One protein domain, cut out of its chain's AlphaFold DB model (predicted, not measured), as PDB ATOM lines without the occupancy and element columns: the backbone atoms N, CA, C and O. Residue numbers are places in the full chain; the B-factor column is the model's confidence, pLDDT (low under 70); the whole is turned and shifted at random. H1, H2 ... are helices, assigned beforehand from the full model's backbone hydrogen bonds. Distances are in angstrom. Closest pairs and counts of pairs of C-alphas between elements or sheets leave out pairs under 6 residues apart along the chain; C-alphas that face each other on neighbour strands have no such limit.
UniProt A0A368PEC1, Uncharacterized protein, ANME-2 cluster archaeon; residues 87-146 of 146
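What this domain is: This is residues 87 to 146 of the 146 residues of an uncharacterized protein of ANME-2 cluster archaeon (UniProt A0A368PEC1). Two helices of equal residue count, H2 and H3, lie side by side as a helical hairpin, and the short helix H1 packs on H3. A long loop, residues 98 to 109, joins H1 to H2. The 60 printed residues hold three named helices, H1, H2, H3 in chain order, and no named strand; the class is all helix, though under half of the residues, 28, are in named elements. The whole is compact, with a radius of gyration of the C-alphas of 10.3 A, and spans 27 by 26 by 18 A.

Where its parts are: H1 is residues 94 to 97, starting at C-alpha 94 (131.050, 156.869, 174.446). H2, residues 110 to 121, is 16.9 A long. H3, residues 127 to 138, is 16.2 A long and ends at C-alpha 138 (138.374, 162.277, 187.284).

How they stand to each other: H1 touches H3, the closest C-alphas being those of Leu 97 and Val 133, 6.0 A apart. H1 and H2 are apart. H2 and H3, a hairpin, touch, closest at the C-alphas of Ala 116 and Tyr 130, 5.8 A. Their tilt is a shallow 10 degrees, opposite ways. In H2 and H3 every O i to N i+4 pair is within hydrogen-bond range; H1 is too short for one.

The domain as a whole: The farthest C-alphas, of Asp 121 and Glu 146, are 29.2 A apart. The printed part has no cut. The link from H1 to H2 is long, that from H2 to H3 tight. No printed residue is under 70 in pLDDT.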
ATOM      1  N   ALA A  87     143.839 161.691 175.450       87.19
ATOM      2  CA  ALA A  87     144.273 163.086 175.337       87.19
ATOM      3  C   ALA A  87     143.194 164.096 175.773       87.19
ATOM      4  O   ALA A  87     143.502 165.270 175.985       87.19
ATOM      5  N   GLY A  88     141.946 163.651 175.929       90.31
ATOM      6  CA  GLY A  88     140.832 164.444 176.440       90.31
ATOM      7  C   GLY A  88     139.496 163.716 176.298       90.31
ATOM      8  O   GLY A  88     139.433 162.608 175.767       90.31
ATOM      9  N   CYS A  89     138.419 164.358 176.751       95.94
ATOM     10  CA  CYS A  89     137.079 163.766 176.780       95.94
ATOM     11  C   CYS A  89     136.564 163.333 175.396       95.94
ATOM     12  O   CYS A  89     135.857 162.339 175.283       95.94
ATOM     13  N   GLN A  90     136.950 164.041 174.333       94.81
ATOM     14  CA  GLN A  90     136.576 163.730 172.949       94.81
ATOM     15  C   GLN A  90     137.157 162.409 172.418       94.81
ATOM     16  O   GLN A  90     136.693 161.903 171.401       94.81
ATOM     17  N   ASP A  91     138.196 161.881 173.068       93.81
ATOM     18  CA  ASP A  91     138.867 160.644 172.663       93.81
ATOM     19  C   ASP A  91     138.313 159.407 173.382       93.81
ATOM     20  O   ASP A  91     138.770 158.292 173.115       93.81
ATOM     21  N   LEU A  92     137.357 159.604 174.296       95.38
ATOM     22  CA  LEU A  92     136.719 158.541 175.058       95.38
ATOM     23  C   LEU A  92     135.671 157.812 174.213       95.38
ATOM     24  O   LEU A  92     134.900 158.417 173.466       95.38
ATOM     25  N   ASP A  93     135.619 156.495 174.371       95.88
ATOM     26  CA  ASP A  93     134.602 155.644 173.775       95.88
ATOM     27  C   ASP A  93     133.274 155.813 174.520       95.88
ATOM     28  O   ASP A  93     133.029 155.221 175.576       95.88
ATOM     29  N   GLN A  94     132.388 156.605 173.923       96.88
ATOM     30  CA  GLN A  94     131.050 156.869 174.446       96.88
ATOM     31  C   GLN A  94     130.214 155.593 174.611       96.88
ATOM     32  O   GLN A  94     129.351 155.542 175.480       96.88
ATOM     33  N   SER A  95     130.476 154.523 173.852       96.38
ATOM     34  CA  SER A  95     129.751 153.257 174.029       96.38
ATOM     35  C   SER A  95     130.099 152.559 175.344       96.38
ATOM     36  O   SER A  95     129.251 151.876 175.925       96.38
ATOM     37  N   ILE A  96     131.331 152.748 175.828       95.94
ATOM     38  CA  ILE A  96     131.751 152.275 177.144       95.94
ATOM     39  C   ILE A  96     131.134 153.177 178.205       95.94
ATOM     40  O   ILE A  96     130.481 152.658 179.102       95.94
ATOM     41  N   LEU A  97     131.272 154.500 178.079       97.25
ATOM     42  CA  LEU A  97     130.769 155.440 179.084       97.25
ATOM     43  C   LEU A  97     129.258 155.312 179.308       97.25
ATOM     44  O   LEU A  97     128.838 155.170 180.449       97.25
ATOM     45  N   LYS A  98     128.456 155.211 178.239       96.88
ATOM     46  CA  LYS A  98     126.997 154.996 178.328       96.88
ATOM     47  C   LYS A  98     126.597 153.748 179.120       96.88
ATOM     48  O   LYS A  98     125.498 153.679 179.650       96.88
ATOM     49  N   ARG A  99     127.454 152.722 179.194       96.50
ATOM     50  CA  ARG A  99     127.173 151.521 180.000       96.50
ATOM     51  C   ARG A  99     127.277 151.793 181.503       96.50
ATOM     52  O   ARG A  99     126.661 151.072 182.282       96.50
ATOM     53  N   TYR A 100     128.069 152.791 181.874       96.75
ATOM     54  CA  TYR A 100     128.374 153.186 183.247       96.75
ATOM     55  C   TYR A 100     127.766 154.554 183.602       96.75
ATOM     56  O   TYR A 100     128.101 155.097 184.636       96.75
ATOM     57  N   ASP A 101     126.873 155.095 182.774       96.75
ATOM     58  CA  ASP A 101     125.951 156.190 183.103       96.75
ATOM     59  C   ASP A 101     124.530 155.614 183.003       96.75
ATOM     60  O   ASP A 101     123.827 155.768 182.003       96.75
ATOM     61  N   VAL A 102     124.164 154.773 183.974       95.19
ATOM     62  CA  VAL A 102     122.916 153.986 183.900       95.19
ATOM     63  C   VAL A 102     121.694 154.843 184.220       95.19
ATOM     64  O   VAL A 102     120.595 154.553 183.743       95.19
ATOM     65  N   ASP A 103     121.863 155.872 185.040       94.88
ATOM     66  CA  ASP A 103     120.846 156.873 185.339       94.88
ATOM     67  C   ASP A 103     120.693 157.922 184.232       94.88
ATOM     68  O   ASP A 103     119.633 158.551 184.150       94.88
ATOM     69  N   GLY A 104     121.663 158.020 183.320       95.31
ATOM     70  CA  GLY A 104     121.580 158.824 182.105       95.31
ATOM     71  C   GLY A 104     121.653 160.318 182.393       95.31
ATOM     72  O   GLY A 104     120.975 161.107 181.726       95.31
ATOM     73  N   ASP A 105     122.408 160.710 183.417       95.88
ATOM     74  CA  ASP A 105     122.540 162.102 183.843       95.88
ATOM     75  C   ASP A 105     123.650 162.852 183.077       95.88
ATOM     76  O   ASP A 105     123.756 164.085 183.164       95.88
ATOM     77  N   GLY A 106     124.403 162.122 182.247       97.25
ATOM     78  CA  GLY A 106     125.486 162.623 181.413       97.25
ATOM     79  C   GLY A 106     126.842 162.630 182.109       97.25
ATOM     80  O   GLY A 106     127.785 163.216 181.562       97.25
ATOM     81  N   TRP A 107     126.969 162.020 183.287       97.75
ATOM     82  CA  TRP A 107     128.193 161.988 184.077       97.75
ATOM     83  C   TRP A 107     128.481 160.584 184.604       97.75
ATOM     84  O   TRP A 107     127.603 159.770 184.851       97.75
ATOM     85  N   ILE A 108     129.766 160.285 184.780       98.06
ATOM     86  CA  ILE A 108     130.176 159.070 185.482       98.06
ATOM     87  C   ILE A 108     130.292 159.407 186.962       98.06
ATOM     88  O   ILE A 108     131.099 160.258 187.331       98.06
ATOM     89  N   ASP A 109     129.532 158.711 187.800       97.50
ATOM     90  CA  ASP A 109     129.645 158.783 189.255       97.50
ATOM     91  C   ASP A 109     130.720 157.844 189.817       97.50
ATOM     92  O   ASP A 109     131.107 156.844 189.210       97.50
ATOM     93  N   GLU A 110     131.136 158.107 191.059       97.81
ATOM     94  CA  GLU A 110     132.079 157.263 191.803       97.81
ATOM     95  C   GLU A 110     131.631 155.793 191.865       97.81
ATOM     96  O   GLU A 110     132.420 154.887 191.597       97.81
ATOM     97  N   ASN A 111     130.342 155.550 192.128       97.75
ATOM     98  CA  ASN A 111     129.777 154.199 192.168       97.75
ATOM     99  C   ASN A 111     129.945 153.462 190.826       97.75
ATOM    100  O   ASN A 111     130.180 152.254 190.794       97.75
ATOM    101  N   TRP A 112     129.868 154.182 189.707       97.88
ATOM    102  CA  TRP A 112     130.042 153.599 188.381       97.88
ATOM    103  C   TRP A 112     131.505 153.273 188.064       97.88
ATOM    104  O   TRP A 112     131.778 152.259 187.416       97.88
ATOM    105  N   VAL A 113     132.455 154.049 188.596       97.94
ATOM    106  CA  VAL A 113     133.888 153.712 188.545       97.94
ATOM    107  C   VAL A 113     134.186 152.448 189.353       97.94
ATOM    108  O   VAL A 113     134.925 151.583 188.879       97.94
ATOM    109  N   GLU A 114     133.597 152.297 190.542       98.19
ATOM    110  CA  GLU A 114     133.751 151.083 191.357       98.19
ATOM    111  C   GLU A 114     133.233 149.840 190.622       98.19
ATOM    112  O   GLU A 114     133.921 148.818 190.563       98.19
ATOM    113  N   ILE A 115     132.056 149.935 189.995       98.00
ATOM    114  CA  ILE A 115     131.482 148.842 189.198       98.00
ATOM    115  C   ILE A 115     132.372 148.513 187.994       98.00
ATOM    116  O   ILE A 115     132.612 147.335 187.724       98.00
ATOM    117  N   ALA A 116     132.922 149.516 187.304       97.75
ATOM    118  CA  ALA A 116     133.881 149.289 186.222       97.75
ATOM    119  C   ALA A 116     135.149 148.563 186.712       97.75
ATOM    120  O   ALA A 116     135.678 147.706 186.004       97.75
ATOM    121  N   GLY A 117     135.612 148.852 187.934       97.94
ATOM    122  CA  GLY A 117     136.713 148.127 188.578       97.94
ATOM    123  C   GLY A 117     136.376 146.656 188.839       97.94
ATOM    124  O   GLY A 117     137.172 145.773 188.525       97.94
ATOM    125  N   ILE A 118     135.163 146.371 189.318       98.12
ATOM    126  CA  ILE A 118     134.673 144.993 189.492       98.12
ATOM    127  C   ILE A 118     134.593 144.265 188.142       98.12
ATOM    128  O   ILE A 118     134.964 143.095 188.047       98.12
ATOM    129  N   ASP A 119     134.130 144.937 187.087       97.94
ATOM    130  CA  ASP A 119     134.059 144.357 185.744       97.94
ATOM    131  C   ASP A 119     135.446 144.087 185.148       97.94
ATOM    132  O   ASP A 119     135.620 143.086 184.445       97.94
ATOM    133  N   LEU A 120     136.438 144.930 185.441       97.69
ATOM    134  CA  LEU A 120     137.835 144.685 185.089       97.69
ATOM    135  C   LEU A 120     138.366 143.430 185.799       97.69
ATOM    136  O   LEU A 120     138.866 142.522 185.133       97.69
ATOM    137  N   ASP A 121     138.187 143.332 187.117       97.75
ATOM    138  CA  ASP A 121     138.620 142.175 187.916       97.75
ATOM    139  C   ASP A 121     137.920 140.879 187.477       97.75
ATOM    140  O   ASP A 121     138.522 139.803 187.429       97.75
ATOM    141  N   ALA A 122     136.649 140.977 187.085       97.88
ATOM    142  CA  ALA A 122     135.862 139.873 186.544       97.88
ATOM    143  C   ALA A 122     136.164 139.560 185.065       97.88
ATOM    144  O   ALA A 122     135.504 138.693 184.485       97.88
ATOM    145  N   SER A 123     137.130 140.247 184.440       96.88
ATOM    146  CA  SER A 123     137.483 140.111 183.015       96.88
ATOM    147  C   SER A 123     136.311 140.357 182.046       96.88
ATOM    148  O   SER A 123     136.280 139.822 180.938       96.88
ATOM    149  N   ARG A 124     135.327 141.165 182.454       96.56
ATOM    150  CA  ARG A 124     134.188 141.623 181.632       96.56
ATOM    151  C   ARG A 124     134.492 142.912 180.868       96.56
ATOM    152  O   ARG A 124     133.758 143.276 179.951       96.56
ATOM    153  N   MET A 125     135.578 143.579 181.237       95.81
ATOM    154  CA  MET A 125     136.086 144.811 180.650       95.81
ATOM    155  C   MET A 125     137.610 144.711 180.482       95.81
ATOM    156  O   MET A 125     138.283 143.973 181.196       95.81
ATOM    157  N   THR A 126     138.167 145.442 179.514       95.88
ATOM    158  CA  THR A 126     139.621 145.570 179.343       95.88
ATOM    159  C   THR A 126     140.175 146.688 180.224       95.88
ATOM    160  O   THR A 126     139.463 147.647 180.518       95.88
ATOM    161  N   GLN A 127     141.469 146.637 180.561       95.75
ATOM    162  CA  GLN A 127     142.135 147.729 181.288       95.75
ATOM    163  C   GLN A 127     141.888 149.091 180.622       95.75
ATOM    164  O   GLN A 127     141.498 150.041 181.284       95.75
ATOM    165  N   GLY A 128     142.009 149.159 179.291       95.19
ATOM    166  CA  GLY A 128     141.756 150.392 178.546       95.19
ATOM    167  C   GLY A 128     140.297 150.860 178.580       95.19
ATOM    168  O   GLY A 128     140.044 152.047 178.418       95.19
ATOM    169  N   GLY A 129     139.327 149.967 178.787       95.25
ATOM    170  CA  GLY A 129     137.935 150.355 179.032       95.25
ATOM    171  C   GLY A 129     137.762 150.986 180.412       95.25
ATOM    172  O   GLY A 129     137.146 152.041 180.528       95.25
ATOM    173  N   TYR A 130     138.373 150.388 181.434       97.12
ATOM    174  CA  TYR A 130     138.334 150.912 182.799       97.12
ATOM    175  C   TYR A 130     139.022 152.275 182.898       97.12
ATOM    176  O   TYR A 130     138.463 153.210 183.465       97.12
ATOM    177  N   ASP A 131     140.196 152.416 182.279       96.62
ATOM    178  CA  ASP A 131     140.947 153.671 182.268       96.62
ATOM    179  C   ASP A 131     140.128 154.814 181.646       96.62
ATOM    180  O   ASP A 131     140.227 155.951 182.097       96.62
ATOM    181  N   GLN A 132     139.270 154.520 180.661       96.50
ATOM    182  CA  GLN A 132     138.360 155.506 180.074       96.50
ATOM    183  C   GLN A 132     137.248 155.932 181.034       96.50
ATOM    184  O   GLN A 132     137.006 157.129 181.169       96.50
ATOM    185  N   VAL A 133     136.604 154.984 181.724       97.56
ATOM    186  CA  VAL A 133     135.567 155.287 182.730       97.56
ATOM    187  C   VAL A 133     136.164 156.113 183.869       97.56
ATOM    188  O   VAL A 133     135.624 157.151 184.249       97.56
ATOM    189  N   LYS A 134     137.333 155.698 184.363       97.75
ATOM    190  CA  LYS A 134     138.056 156.401 185.418       97.75
ATOM    191  C   LYS A 134     138.465 157.812 184.989       97.75
ATOM    192  O   LYS A 134     138.248 158.759 185.738       97.75
ATOM    193  N   TYR A 135     139.009 157.963 183.781       97.25
ATOM    194  CA  TYR A 135     139.375 159.269 183.234       97.25
ATOM    195  C   TYR A 135     138.152 160.183 183.101       97.25
ATOM    196  O   TYR A 135     138.230 161.359 183.451       97.25
ATOM    197  N   ALA A 136     137.019 159.654 182.628       97.69
ATOM    198  CA  ALA A 136     135.786 160.420 182.493       97.69
ATOM    199  C   ALA A 136     135.315 160.992 183.837       97.69
ATOM    200  O   ALA A 136     134.979 162.173 183.913       97.69
ATOM    201  N   TYR A 137     135.359 160.181 184.895       98.06
ATOM    202  CA  TYR A 137     135.046 160.615 186.255       98.06
ATOM    203  C   TYR A 137     136.028 161.675 186.769       98.06
ATOM    204  O   TYR A 137     135.616 162.767 187.160       98.06
ATOM    205  N   GLU A 138     137.336 161.394 186.726       97.94
ATOM    206  CA  GLU A 138     138.374 162.277 187.284       97.94
ATOM    207  C   GLU A 138     138.439 163.648 186.594       97.94
ATOM    208  O   GLU A 138     138.841 164.638 187.211       97.94
ATOM    209  N   HIS A 139     138.046 163.714 185.320       97.69
ATOM    210  CA  HIS A 139     138.088 164.932 184.517       97.69
ATOM    211  C   HIS A 139     136.721 165.561 184.252       97.69
ATOM    212  O   HIS A 139     136.667 166.551 183.521       97.69
ATOM    213  N   ASN A 140     135.643 165.031 184.845       97.12
ATOM    214  CA  ASN A 140     134.270 165.450 184.568       97.12
ATOM    215  C   ASN A 140     134.028 165.542 183.053       97.12
ATOM    216  O   ASN A 140     133.756 166.613 182.506       97.12
ATOM    217  N   CYS A 141     134.196 164.421 182.359       97.50
ATOM    218  CA  CYS A 141     133.869 164.328 180.945       97.50
ATOM    219  C   CYS A 141     132.377 164.036 180.760       97.50
ATOM    220  O   CYS A 141     131.847 163.180 181.468       97.50
ATOM    221  N   PRO A 142     131.714 164.700 179.797       97.50
ATOM    222  CA  PRO A 142     130.316 164.429 179.497       97.50
ATOM    223  C   PRO A 142     130.144 163.064 178.818       97.50
ATOM    224  O   PRO A 142     130.970 162.656 177.989       97.50
ATOM    225  N   VAL A 143     129.038 162.406 179.147       97.38
ATOM    226  CA  VAL A 143     128.539 161.192 178.501       97.38
ATOM    227  C   VAL A 143     127.355 161.556 177.609       97.38
ATOM    228  O   VAL A 143     126.481 162.334 177.994       97.38
ATOM    229  N   ASP A 144     127.327 161.011 176.397       96.06
ATOM    230  CA  ASP A 144     126.222 161.238 175.467       96.06
ATOM    231  C   ASP A 144     124.946 160.528 175.964       96.06
ATOM    232  O   ASP A 144     124.919 159.304 176.079       96.06
ATOM    233  N   THR A 145     123.856 161.262 176.187       90.19
ATOM    234  CA  THR A 145     122.587 160.711 176.721       90.19
ATOM    235  C   THR A 145     121.530 160.396 175.651       90.19
ATOM    236  O   THR A 145     120.396 160.046 175.975       90.19
ATOM    237  N   GLU A 146     121.900 160.508 174.368       76.06
ATOM    238  CA  GLU A 146     121.040 160.227 173.201       76.06
ATOM    239  C   GLU A 146     120.804 158.734 172.930       76.06
ATOM    240  O   GLU A 146     121.779 157.939 173.040       76.06
TER     241      GLU A 146